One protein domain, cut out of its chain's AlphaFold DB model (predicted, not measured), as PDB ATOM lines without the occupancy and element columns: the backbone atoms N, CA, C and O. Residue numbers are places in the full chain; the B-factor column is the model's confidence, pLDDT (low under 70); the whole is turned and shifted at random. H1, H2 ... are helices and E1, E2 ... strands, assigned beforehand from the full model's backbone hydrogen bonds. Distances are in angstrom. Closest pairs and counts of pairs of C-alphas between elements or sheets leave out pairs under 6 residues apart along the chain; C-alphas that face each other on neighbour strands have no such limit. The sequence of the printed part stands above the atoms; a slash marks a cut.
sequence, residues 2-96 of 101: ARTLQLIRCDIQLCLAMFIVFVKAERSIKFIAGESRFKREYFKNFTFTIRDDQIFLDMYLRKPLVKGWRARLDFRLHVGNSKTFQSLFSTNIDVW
ATOM      1  N   ALA A   2     148.972 149.273 286.061       73.06
ATOM      2  CA  ALA A   2     150.322 149.861 286.047       73.06
ATOM      3  C   ALA A   2     150.369 151.406 286.128       73.06
ATOM      4  O   ALA A   2     151.162 151.951 286.887       73.06
ATOM      5  N   ARG A   3     149.489 152.121 285.407       77.38
ATOM      6  CA  ARG A   3     149.432 153.600 285.431       77.38
ATOM      7  C   ARG A   3     149.016 154.166 286.793       77.38
ATOM      8  O   ARG A   3     149.597 155.138 287.257       77.38
ATOM      9  N   THR A   4     148.053 153.528 287.448       80.38
ATOM     10  CA  THR A   4     147.569 153.914 288.782       80.38
ATOM     11  C   THR A   4     148.657 153.724 289.839       80.38
ATOM     12  O   THR A   4     148.850 154.582 290.690       80.38
ATOM     13  N   LEU A   5     149.428 152.635 289.736       80.44
ATOM     14  CA  LEU A   5     150.554 152.358 290.628       80.44
ATOM     15  C   LEU A   5     151.682 153.394 290.472       80.44
ATOM     16  O   LEU A   5     152.308 153.783 291.455       80.44
ATOM     17  N   GLN A   6     151.930 153.865 289.244       86.19
ATOM     18  CA  GLN A   6     152.926 154.908 288.987       86.19
ATOM     19  C   GLN A   6     152.514 156.280 289.531       86.19
ATOM     20  O   GLN A   6     153.364 156.980 290.076       86.19
ATOM     21  N   LEU A   7     151.231 156.637 289.439       84.25
ATOM     22  CA  LEU A   7     150.698 157.874 290.020       84.25
ATOM     23  C   LEU A   7     150.864 157.893 291.544       84.25
ATOM     24  O   LEU A   7     151.483 158.807 292.075       84.25
ATOM     25  N   ILE A   8     150.441 156.821 292.223       90.25
ATOM     26  CA  ILE A   8     150.570 156.686 293.684       90.25
ATOM     27  C   ILE A   8     152.039 156.778 294.120       90.25
ATOM     28  O   ILE A   8     152.367 157.428 295.111       90.25
ATOM     29  N   ARG A   9     152.951 156.156 293.365       90.62
ATOM     30  CA  ARG A   9     154.392 156.243 293.631       90.62
ATOM     31  C   ARG A   9     154.917 157.677 293.501       90.62
ATOM     32  O   ARG A   9     155.742 158.078 294.318       90.62
ATOM     33  N   CYS A  10     154.457 158.423 292.499       89.50
ATOM     34  CA  CYS A  10     154.852 159.813 292.284       89.50
ATOM     35  C   CYS A  10     154.373 160.708 293.437       89.50
ATOM     36  O   CYS A  10     155.167 161.463 293.994       89.50
ATOM     37  N   ASP A  11     153.121 160.543 293.867       89.94
ATOM     38  CA  ASP A  11     152.541 161.303 294.979       89.94
ATOM     39  C   ASP A  11     153.280 161.040 296.297       89.94
ATOM     40  O   ASP A  11     153.618 161.972 297.025       89.94
ATOM     41  N   ILE A  12     153.618 159.777 296.583       92.75
ATOM     42  CA  ILE A  12     154.402 159.417 297.774       92.75
ATOM     43  C   ILE A  12     155.793 160.063 297.729       92.75
ATOM     44  O   ILE A  12     156.249 160.602 298.739       92.75
ATOM     45  N   GLN A  13     156.465 160.048 296.573       92.38
ATOM     46  CA  GLN A  13     157.774 160.690 296.408       92.38
ATOM     47  C   GLN A  13     157.695 162.210 296.573       92.38
ATOM     48  O   GLN A  13     158.574 162.794 297.207       92.38
ATOM     49  N   LEU A  14     156.641 162.843 296.055       89.81
ATOM     50  CA  LEU A  14     156.417 164.279 296.185       89.81
ATOM     51  C   LEU A  14     156.163 164.673 297.647       89.81
ATOM     52  O   LEU A  14     156.778 165.611 298.154       89.81
ATOM     53  N   CYS A  15     155.320 163.913 298.350       90.50
ATOM     54  CA  CYS A  15     155.049 164.101 299.775       90.50
ATOM     55  C   CYS A  15     156.314 163.930 300.625       90.50
ATOM     56  O   CYS A  15     156.588 164.761 301.490       90.50
ATOM     57  N   LEU A  16     157.122 162.900 300.350       88.31
ATOM     58  CA  LEU A  16     158.410 162.684 301.015       88.31
ATOM     59  C   LEU A  16     159.386 163.836 300.759       88.31
ATOM     60  O   LEU A  16     160.018 164.319 301.696       88.31
ATOM     61  N   ALA A  17     159.487 164.310 299.516       86.00
ATOM     62  CA  ALA A  17     160.346 165.436 299.167       86.00
ATOM     63  C   ALA A  17     159.923 166.718 299.900       86.00
ATOM     64  O   ALA A  17     160.770 167.393 300.486       86.00
ATOM     65  N   MET A  18     158.621 167.020 299.945       82.75
ATOM     66  CA  MET A  18     158.105 168.162 300.706       82.75
ATOM     67  C   MET A  18     158.383 168.035 302.205       82.75
ATOM     68  O   MET A  18     158.799 169.009 302.831       82.75
ATOM     69  N   PHE A  19     158.214 166.840 302.779       79.88
ATOM     70  CA  PHE A  19     158.483 166.598 304.196       79.88
ATOM     71  C   PHE A  19     159.965 166.806 304.539       79.88
ATOM     72  O   PHE A  19     160.289 167.484 305.512       79.88
ATOM     73  N   ILE A  20     160.877 166.305 303.698       78.94
ATOM     74  CA  ILE A  20     162.325 166.495 303.870       78.94
ATOM     75  C   ILE A  20     162.699 167.980 303.779       78.94
ATOM     76  O   ILE A  20     163.469 168.464 304.608       78.94
ATOM     77  N   VAL A  21     162.146 168.719 302.811       75.44
ATOM     78  CA  VAL A  21     162.397 170.164 302.662       75.44
ATOM     79  C   VAL A  21     161.889 170.944 303.877       75.44
ATOM     80  O   VAL A  21     162.581 171.841 304.357       75.44
ATOM     81  N   PHE A  22     160.723 170.581 304.414       68.38
ATOM     82  CA  PHE A  22     160.140 171.241 305.582       68.38
ATOM     83  C   PHE A  22     160.974 171.029 306.855       68.38
ATOM     84  O   PHE A  22     161.192 171.972 307.616       68.38
ATOM     85  N   VAL A  23     161.494 169.814 307.067       63.72
ATOM     86  CA  VAL A  23     162.332 169.476 308.233       63.72
ATOM     87  C   VAL A  23     163.720 170.124 308.151       63.72
ATOM     88  O   VAL A  23     164.310 170.445 309.180       63.72
ATOM     89  N   LYS A  24     164.241 170.369 306.943       63.41
ATOM     90  CA  LYS A  24     165.594 170.911 306.733       63.41
ATOM     91  C   LYS A  24     165.702 172.433 306.888       63.41
ATOM     92  O   LYS A  24     166.783 172.985 306.692       63.41
ATOM     93  N   ALA A  25     164.617 173.125 307.233       64.88
ATOM     94  CA  ALA A  25     164.673 174.537 307.589       64.88
ATOM     95  C   ALA A  25     165.384 174.702 308.944       64.88
ATOM     96  O   ALA A  25     164.748 174.786 309.994       64.88
ATOM     97  N   GLU A  26     166.715 174.731 308.921       58.88
ATOM     98  CA  GLU A  26     167.541 174.996 310.093       58.88
ATOM     99  C   GLU A  26     167.276 176.427 310.578       58.88
ATOM    100  O   GLU A  26     167.723 177.418 309.999       58.88
ATOM    101  N   ARG A  27     166.474 176.550 311.636       69.44
ATOM    102  CA  ARG A  27     166.203 177.830 312.288       69.44
ATOM    103  C   ARG A  27     167.271 178.070 313.349       69.44
ATOM    104  O   ARG A  27     167.042 177.804 314.523       69.44
ATOM    105  N   SER A  28     168.439 178.567 312.947       74.19
ATOM    106  CA  SER A  28     169.448 179.028 313.906       74.19
ATOM    107  C   SER A  28     169.073 180.419 314.427       74.19
ATOM    108  O   SER A  28     168.988 181.367 313.643       74.19
ATOM    109  N   ILE A  29     168.857 180.559 315.735       77.75
ATOM    110  CA  ILE A  29     168.665 181.858 316.392       77.75
ATOM    111  C   ILE A  29     170.005 182.271 316.992       77.75
ATOM    112  O   ILE A  29     170.585 181.513 317.760       77.75
ATOM    113  N   LYS A  30     170.477 183.471 316.646       86.88
ATOM    114  CA  LYS A  30     171.712 184.049 317.183       86.88
ATOM    115  C   LYS A  30     171.444 185.430 317.748       86.88
ATOM    116  O   LYS A  30     170.670 186.204 317.178       86.88
ATOM    117  N   PHE A  31     172.113 185.756 318.845       87.31
ATOM    118  CA  PHE A  31     172.116 187.117 319.363       87.31
ATOM    119  C   PHE A  31     173.125 187.940 318.558       87.31
ATOM    120  O   PHE A  31     174.308 187.626 318.528       87.31
ATOM    121  N   ILE A  32     172.655 188.985 317.873       88.19
ATOM    122  CA  ILE A  32     173.501 189.789 316.971       88.19
ATOM    123  C   ILE A  32     173.917 191.131 317.570       88.19
ATOM    124  O   ILE A  32     174.952 191.681 317.212       88.19
ATOM    125  N   ALA A  33     173.094 191.679 318.458       87.31
ATOM    126  CA  ALA A  33     173.303 192.978 319.068       87.31
ATOM    127  C   ALA A  33     172.398 193.132 320.286       87.31
ATOM    128  O   ALA A  33     171.380 192.448 320.424       87.31
ATOM    129  N   GLY A  34     172.710 194.125 321.104       88.44
ATOM    130  CA  GLY A  34     171.690 194.767 321.903       88.44
ATOM    131  C   GLY A  34     172.205 196.018 322.599       88.44
ATOM    132  O   GLY A  34     173.386 196.351 322.553       88.44
ATOM    133  N   GLU A  35     171.269 196.709 323.239       89.06
ATOM    134  CA  GLU A  35     171.495 197.949 323.957       89.06
ATOM    135  C   GLU A  35     170.918 197.884 325.370       89.06
ATOM    136  O   GLU A  35     169.851 197.308 325.596       89.06
ATOM    137  N   SER A  36     171.590 198.534 326.317       90.56
ATOM    138  CA  SER A  36     171.118 198.695 327.689       90.56
ATOM    139  C   SER A  36     170.926 200.166 328.044       90.56
ATOM    140  O   SER A  36     171.666 201.055 327.619       90.56
ATOM    141  N   ARG A  37     169.920 200.432 328.881       91.56
ATOM    142  CA  ARG A  37     169.706 201.733 329.519       91.56
ATOM    143  C   ARG A  37     169.543 201.518 331.010       91.56
ATOM    144  O   ARG A  37     168.825 200.619 331.432       91.56
ATOM    145  N   PHE A  38     170.198 202.354 331.803       92.19
ATOM    146  CA  PHE A  38     170.215 202.204 333.251       92.19
ATOM    147  C   PHE A  38     170.248 203.548 333.965       92.19
ATOM    148  O   PHE A  38     170.689 204.566 333.425       92.19
ATOM    149  N   LYS A  39     169.801 203.543 335.222       91.19
ATOM    150  CA  LYS A  39     169.870 204.719 336.089       91.19
ATOM    151  C   LYS A  39     171.292 204.876 336.625       91.19
ATOM    152  O   LYS A  39     171.697 204.152 337.532       91.19
ATOM    153  N   ARG A  40     172.028 205.863 336.102       92.81
ATOM    154  CA  ARG A  40     173.407 206.195 336.525       92.81
ATOM    155  C   ARG A  40     173.538 206.620 337.993       92.81
ATOM    156  O   ARG A  40     174.640 206.662 338.538       92.81
ATOM    157  N   GLU A  41     172.417 206.955 338.626       93.12
ATOM    158  CA  GLU A  41     172.347 207.203 340.066       93.12
ATOM    159  C   GLU A  41     172.679 205.943 340.885       93.12
ATOM    160  O   GLU A  41     173.355 206.041 341.907       93.12
ATOM    161  N   TYR A  42     172.240 204.771 340.414       90.88
ATOM    162  CA  TYR A  42     172.378 203.494 341.120       90.88
ATOM    163  C   TYR A  42     173.500 202.630 340.551       90.88
ATOM    164  O   TYR A  42     174.189 201.956 341.308       90.88
ATOM    165  N   PHE A  43     173.723 202.682 339.238       91.69
ATOM    166  CA  PHE A  43     174.699 201.838 338.553       91.69
ATOM    167  C   PHE A  43     175.809 202.686 337.923       91.69
ATOM    168  O   PHE A  43     175.543 203.722 337.313       91.69
ATOM    169  N   LYS A  44     177.066 202.253 338.052       93.25
ATOM    170  CA  LYS A  44     178.211 202.833 337.329       93.25
ATOM    171  C   LYS A  44     178.209 202.360 335.874       93.25
ATOM    172  O   LYS A  44     178.429 203.169 334.977       93.25
ATOM    173  N   ASN A  45     177.913 201.084 335.667       91.75
ATOM    174  CA  ASN A  45     177.685 200.425 334.389       91.75
ATOM    175  C   ASN A  45     176.521 199.433 334.531       91.75
ATOM    176  O   ASN A  45     176.215 198.948 335.621       91.75
ATOM    177  N   PHE A  46     175.878 199.162 333.407       90.19
ATOM    178  CA  PHE A  46     174.910 198.090 333.233       90.19
ATOM    179  C   PHE A  46     175.003 197.735 331.756       90.19
ATOM    180  O   PHE A  46     174.293 198.301 330.926       90.19
ATOM    181  N   THR A  47     175.982 196.919 331.404       88.19
ATOM    182  CA  THR A  47     176.360 196.644 330.018       88.19
ATOM    183  C   THR A  47     176.296 195.154 329.801       88.19
ATOM    184  O   THR A  47     176.714 194.386 330.660       88.19
ATOM    185  N   PHE A  48     175.792 194.735 328.650       88.75
ATOM    186  CA  PHE A  48     175.854 193.339 328.270       88.75
ATOM    187  C   PHE A  48     176.772 193.128 327.083       88.75
ATOM    188  O   PHE A  48     176.984 194.015 326.258       88.75
ATOM    189  N   THR A  49     177.309 191.921 327.013       91.00
ATOM    190  CA  THR A  49     178.121 191.456 325.898       91.00
ATOM    191  C   THR A  49     177.576 190.126 325.417       91.00
ATOM    192  O   THR A  49     177.067 189.331 326.209       91.00
ATOM    193  N   ILE A  50     177.654 189.913 324.109       92.38
ATOM    194  CA  ILE A  50     177.261 188.660 323.476       92.38
ATOM    195  C   ILE A  50     178.547 187.925 323.113       92.38
ATOM    196  O   ILE A  50     179.409 188.501 322.446       92.38
ATOM    197  N   ARG A  51     178.695 186.685 323.578       91.81
ATOM    198  CA  ARG A  51     179.831 185.808 323.265       91.81
ATOM    199  C   ARG A  51     179.313 184.386 323.120       91.81
ATOM    200  O   ARG A  51     178.622 183.923 324.018       91.81
ATOM    201  N   ASP A  52     179.613 183.738 321.997       89.56
ATOM    202  CA  ASP A  52     179.246 182.339 321.727       89.56
ATOM    203  C   ASP A  52     177.761 182.028 321.996       89.56
ATOM    204  O   ASP A  52     177.419 181.096 322.718       89.56
ATOM    205  N   ASP A  53     176.873 182.870 321.456       86.19
ATOM    206  CA  ASP A  53     175.413 182.799 321.636       86.19
ATOM    207  C   ASP A  53     174.925 182.906 323.100       86.19
ATOM    208  O   ASP A  53     173.751 182.681 323.398       86.19
ATOM    209  N   GLN A  54     175.794 183.342 324.016       87.81
ATOM    210  CA  GLN A  54     175.470 183.643 325.408       87.81
ATOM    211  C   GLN A  54     175.479 185.151 325.672       87.81
ATOM    212  O   GLN A  54     176.241 185.913 325.071       87.81
ATOM    213  N   ILE A  55     174.629 185.584 326.607       88.19
ATOM    214  CA  ILE A  55     174.534 186.976 327.055       88.19
ATOM    215  C   ILE A  55     175.158 187.083 328.443       88.19
ATOM    216  O   ILE A  55     174.674 186.484 329.401       88.19
ATOM    217  N   PHE A  56     176.198 187.901 328.556       90.50
ATOM    218  CA  PHE A  56     176.844 188.231 329.821       90.50
ATOM    219  C   PHE A  56     176.454 189.641 330.232       90.50
ATOM    220  O   PHE A  56     176.537 190.555 329.414       90.50
ATOM    221  N   LEU A  57     176.066 189.824 331.492       89.38
ATOM    222  CA  LEU A  57     175.723 191.120 332.071       89.38
ATOM    223  C   LEU A  57     176.810 191.551 333.060       89.38
ATOM    224  O   LEU A  57     177.079 190.848 334.029       89.38
ATOM    225  N   ASP A  58     177.386 192.726 332.833       91.25
ATOM    226  CA  ASP A  58     178.281 193.413 333.757       91.25
ATOM    227  C   ASP A  58     177.556 194.625 334.354       91.25
ATOM    228  O   ASP A  58     177.114 195.537 333.643       91.25
ATOM    229  N   MET A  59     177.406 194.614 335.675       90.31
ATOM    230  CA  MET A  59     176.752 195.676 336.423       90.31
ATOM    231  C   MET A  59     177.499 195.970 337.721       90.31
ATOM    232  O   MET A  59     177.792 195.076 338.512       90.31
ATOM    233  N   TYR A  60     177.748 197.252 337.972       91.94
ATOM    234  CA  TYR A  60     178.407 197.728 339.182       91.94
ATOM    235  C   TYR A  60     177.519 198.730 339.906       91.94
ATOM    236  O   TYR A  60     177.175 199.790 339.368       91.94
ATOM    237  N   LEU A  61     177.184 198.419 341.155       91.75
ATOM    238  CA  LEU A  61     176.372 199.277 342.006       91.75
ATOM    239  C   LEU A  61     177.205 200.408 342.610       91.75
ATOM    240  O   LEU A  61     178.272 200.199 343.178       91.75
ATOM    241  N   ARG A  62     176.687 201.632 342.508       92.75
ATOM    242  CA  ARG A  62     177.221 202.820 343.189       92.75
ATOM    243  C   ARG A  62     176.679 202.966 344.602       92.75
ATOM    244  O   ARG A  62     177.344 203.549 345.450       92.75
ATOM    245  N   LYS A  63     175.452 202.501 344.820       89.62
ATOM    246  CA  LYS A  63     174.729 202.597 346.086       89.62
ATOM    247  C   LYS A  63     174.007 201.272 346.350       89.62
ATOM    248  O   LYS A  63     173.573 200.643 345.380       89.62
ATOM    249  N   PRO A  64     173.839 200.866 347.619       87.12
ATOM    250  CA  PRO A  64     173.024 199.710 347.970       87.12
ATOM    251  C   PRO A  64     171.585 199.843 347.451       87.12
ATOM    252  O   PRO A  64     170.996 200.926 347.467       87.12
ATOM    253  N   LEU A  65     171.010 198.730 346.999       87.31
ATOM    254  CA  LEU A  65     169.629 198.665 346.525       87.31
ATOM    255  C   LEU A  65     168.701 198.216 347.655       87.31
ATOM    256  O   LEU A  65     168.483 197.026 347.846       87.31
ATOM    257  N   VAL A  66     168.108 199.176 348.367       85.19
ATOM    258  CA  VAL A  66     167.255 198.915 349.547       85.19
ATOM    259  C   VAL A  66     165.995 198.103 349.213       85.19
ATOM    260  O   VAL A  66     165.505 197.334 350.029       85.19
ATOM    261  N   LYS A  67     165.440 198.275 348.006       84.56
ATOM    262  CA  LYS A  67     164.197 197.612 347.568       84.56
ATOM    263  C   LYS A  67     164.421 196.586 346.459       84.56
ATOM    264  O   LYS A  67     163.452 196.117 345.870       84.56
ATOM    265  N   GLY A  68     165.674 196.250 346.154       88.06
ATOM    266  CA  GLY A  68     165.994 195.470 344.963       88.06
ATOM    267  C   GLY A  68     166.071 196.297 343.677       88.06
ATOM    268  O   GLY A  68     166.214 197.523 343.717       88.06
ATOM    269  N   TRP A  69     165.999 195.627 342.528       88.62
ATOM    270  CA  TRP A  69     165.994 196.257 341.207       88.62
ATOM    271  C   TRP A  69     164.977 195.616 340.266       88.62
ATOM    272  O   TRP A  69     164.619 194.449 340.397       88.62
ATOM    273  N   ARG A  70     164.543 196.420 339.292       90.88
ATOM    274  CA  ARG A  70     163.655 196.028 338.200       90.88
ATOM    275  C   ARG A  70     164.363 196.261 336.875       90.88
ATOM    276  O   ARG A  70     164.898 197.351 336.658       90.88
ATOM    277  N   ALA A  71     164.295 195.292 335.974       89.81
ATOM    278  CA  ALA A  71     164.672 195.465 334.579       89.81
ATOM    279  C   ALA A  71     163.555 195.060 333.636       89.81
ATOM    280  O   ALA A  71     162.812 194.118 333.887       89.81
ATOM    281  N   ARG A  72     163.492 195.767 332.511       93.25
ATOM    282  CA  ARG A  72     162.684 195.398 331.359       93.25
ATOM    283  C   ARG A  72     163.612 194.848 330.286       93.25
ATOM    284  O   ARG A  72     164.561 195.527 329.898       93.25
ATOM    285  N   LEU A  73     163.332 193.637 329.825       91.12
ATOM    286  CA  LEU A  73     164.017 193.003 328.708       91.12
ATOM    287  C   LEU A  73     163.078 192.987 327.507       91.12
ATOM    288  O   LEU A  73     161.980 192.435 327.586       91.12
ATOM    289  N   ASP A  74     163.522 193.579 326.403       92.94
ATOM    290  CA  ASP A  74     162.791 193.600 325.139       92.94
ATOM    291  C   ASP A  74     163.547 192.751 324.108       92.94
ATOM    292  O   ASP A  74     164.646 193.105 323.676       92.94
ATOM    293  N   PHE A  75     162.949 191.630 323.703       90.19
ATOM    294  CA  PHE A  75     163.513 190.729 322.702       90.19
ATOM    295  C   PHE A  75     162.952 191.070 321.328       90.19
ATOM    296  O   PHE A  75     161.735 191.124 321.124       90.19
ATOM    297  N   ARG A  76     163.849 191.300 320.369       91.12
ATOM    298  CA  ARG A  76     163.489 191.678 319.003       91.12
ATOM    299  C   ARG A  76     164.202 190.791 317.990       91.12
ATOM    300  O   ARG A  76     165.375 190.474 318.167       91.12
ATOM    301  N   LEU A  77     163.499 190.423 316.924       89.56
ATOM    302  CA  LEU A  77     164.008 189.602 315.834       89.56
ATOM    303  C   LEU A  77     164.361 190.468 314.627       89.56
ATOM    304  O   LEU A  77     163.553 191.285 314.180       89.56
ATOM    305  N   HIS A  78     165.547 190.243 314.069       85.19
ATOM    306  CA  HIS A  78     165.913 190.756 312.756       85.19
ATOM    307  C   HIS A  78     165.685 189.668 311.709       85.19
ATOM    308  O   HIS A  78     166.348 188.632 311.719       85.19
ATOM    309  N   VAL A  79     164.740 189.900 310.803       81.38
ATOM    310  CA  VAL A  79     164.519 189.027 309.644       81.38
ATOM    311  C   VAL A  79     165.426 189.536 308.529       81.38
ATOM    312  O   VAL A  79     165.391 190.725 308.246       81.38
ATOM    313  N   GLY A  80     166.233 188.672 307.901       71.75
ATOM    314  CA  GLY A  80     167.361 189.062 307.032       71.75
ATOM    315  C   GLY A  80     167.074 190.061 305.896       71.75
ATOM    316  O   GLY A  80     168.000 190.724 305.444       71.75
ATOM    317  N   ASN A  81     165.811 190.230 305.489       75.44
ATOM    318  CA  ASN A  81     165.384 191.191 304.459       75.44
ATOM    319  C   ASN A  81     164.627 192.415 305.015       75.44
ATOM    320  O   ASN A  81     164.140 193.245 304.249       75.44
ATOM    321  N   SER A  82     164.486 192.532 306.334       76.69
ATOM    322  CA  SER A  82     163.790 193.630 307.004       76.69
ATOM    323  C   SER A  82     164.793 194.650 307.523       76.69
ATOM    324  O   SER A  82     165.714 194.299 308.244       76.69
ATOM    325  N   LYS A  83     164.576 195.937 307.233       76.50
ATOM    326  CA  LYS A  83     165.353 197.029 307.853       76.50
ATOM    327  C   LYS A  83     164.957 197.287 309.309       76.50
ATOM    328  O   LYS A  83     165.621 198.052 310.002       76.50
ATOM    329  N   THR A  84     163.849 196.705 309.760       81.38
ATOM    330  CA  THR A  84     163.304 196.908 311.098       81.38
ATOM    331  C   THR A  84     163.355 195.623 311.904       81.38
ATOM    332  O   THR A  84     163.065 194.526 311.417       81.38
ATOM    333  N   PHE A  85     163.705 195.787 313.175       86.94
ATOM    334  CA  PHE A  85     163.574 194.747 314.176       86.94
ATOM    335  C   PHE A  85     162.102 194.594 314.556       86.94
ATOM    336  O   PHE A  85     161.442 195.578 314.900       86.94
ATOM    337  N   GLN A  86     161.599 193.366 314.530       88.12
ATOM    338  CA  GLN A  86     160.246 193.048 314.972       88.12
ATOM    339  C   GLN A  86     160.272 192.660 316.447       88.12
ATOM    340  O   GLN A  86     161.124 191.882 316.870       88.12
ATOM    341  N   SER A  87     159.359 193.208 317.247       90.00
ATOM    342  CA  SER A  87     159.234 192.817 318.652       90.00
ATOM    343  C   SER A  87     158.720 191.384 318.749       90.00
ATOM    344  O   SER A  87     157.712 191.062 318.127       90.00
ATOM    345  N   LEU A  88     159.394 190.541 319.532       89.75
ATOM    346  CA  LEU A  88     158.929 189.187 319.836       89.75
ATOM    347  C   LEU A  88     158.138 189.186 321.140       89.75
ATOM    348  O   LEU A  88     156.956 188.859 321.157       89.75
ATOM    349  N   PHE A  89     158.795 189.579 322.230       91.38
ATOM    350  CA  PHE A  89     158.182 189.687 323.546       91.38
ATOM    351  C   PHE A  89     158.977 190.634 324.444       91.38
ATOM    352  O   PHE A  89     160.170 190.877 324.242       91.38
ATOM    353  N   SER A  90     158.289 191.136 325.464       94.25
ATOM    354  CA  SER A  90     158.855 191.944 326.537       94.25
ATOM    355  C   SER A  90     158.598 191.244 327.859       94.25
ATOM    356  O   SER A  90     157.491 190.767 328.101       94.25
ATOM    357  N   THR A  91     159.599 191.208 328.728       93.50
ATOM    358  CA  THR A  91     159.445 190.680 330.083       93.50
ATOM    359  C   THR A  91     160.049 191.631 331.102       93.50
ATOM    360  O   THR A  91     161.008 192.350 330.811       93.50
ATOM    361  N   ASN A  92     159.468 191.646 332.297       93.62
ATOM    362  CA  ASN A  92     160.007 192.376 333.433       93.62
ATOM    363  C   ASN A  92     160.633 191.375 334.399       93.62
ATOM    364  O   ASN A  92     160.022 190.366 334.741       93.62
ATOM    365  N   ILE A  93     161.844 191.681 334.844       89.88
ATOM    366  CA  ILE A  93     162.537 190.964 335.903       89.88
ATOM    367  C   ILE A  93     162.523 191.861 337.130       89.88
ATOM    368  O   ILE A  93     163.025 192.984 337.080       89.88
ATOM    369  N   ASP A  94     161.969 191.342 338.217       91.31
ATOM    370  CA  ASP A  94     161.968 191.971 339.530       91.31
ATOM    371  C   ASP A  94     162.817 191.130 340.478       91.31
ATOM    372  O   ASP A  94     162.512 189.967 340.735       91.31
ATOM    373  N   VAL A  95     163.895 191.717 340.993       87.31
ATOM    374  CA  VAL A  95     164.765 191.079 341.983       87.31
ATOM    375  C   VAL A  95     164.657 191.860 343.272       87.31
ATOM    376  O   VAL A  95     165.032 193.031 343.324       87.31
ATOM    377  N   TRP A  96     164.180 191.202 344.321       83.12
ATOM    378  CA  TRP A  96     164.139 191.757 345.664       83.12
ATOM    379  C   TRP A  96     165.361 191.294 346.465       83.12
ATOM    380  O   TRP A  96     165.749 190.130 346.382       83.12
TER     381      TRP A  96
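Overview. This is residues 2 to 96 of the 101 residues of the protein "uncharacterized protein LOC108072610" of Drosophila kikkawai (UniProt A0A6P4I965). A single long helix, H1, sticks out at one end of a rod, and an extended stretch leads from it to a body of two separate two-stranded hairpins, E1 with E2 and E3 with E4. The hairpins spread as a loose V, joined by the link from E2 to E3 at the end far from H1, and residues 2 to 28 stand free of the body. The printed part has 95 residues, with one named helix and four named strands in the order H1, E1, E2, E3, E4, and its class is mixed, helices and strands. There are two sheets, E1 - E2 and E3 - E4, both antiparallel. The whole is extended, with a radius of gyration of the C-alphas of 24.2 A and spans of 84 by 28 by 23 A.

Arrangement. H1, residues 2 to 23, has every O i to N i+4 pair within hydrogen-bond range. A long link of 19 residues follows it. E1, residues 43 to 51, and E2, residues 54 to 61, form a hairpin with a tight link, antiparallel at 168 degrees between their directions. The C-alphas of Phe 46 and Met 59 face each other at 4.4 A, and N 47 and O 58 are within hydrogen-bond range at 2.9 A. E3, residues 69 to 78, and E4, residues 85 to 95, form the other hairpin, antiparallel at 163 degrees. Here the C-alphas of Arg 76 and Ser 87 face each other at 4.4 A, and N 73 and O 91 are 2.8 A apart, within hydrogen-bond range. E4 bends by 61 degrees at residue 88. E1 is apart from E3 and E4, and E2 is apart from both as well. H1 is apart from E2, E3 and E4.

Along the chain. H1 begins at C-alpha 2 at (150.322, 149.861, 286.047) and measures 32.0 A from first to last C-alpha. E1 begins at C-alpha 43 at (174.699, 201.838, 338.553) and measures 22.7 A, and E2 measures 22.8 A. E3 measures 29.0 A. E4, the longest strand by residues, measures 28.1 A and ends at C-alpha 95 at (164.765, 191.079, 341.983).

Size, cuts and confidence. The two C-alphas farthest apart are those of Ala 2 and Lys 63, at 83.6 A. Without the stretch that stands free, the body of 68 residues spans 45 by 22 by 18 A. The links from E2 to E3 and from E3 to E4 are short, with 7 and 6 residues. The printed part has no cut. The mean pLDDT of the printed part is 86.2, and residues 22 to 27 are under 70.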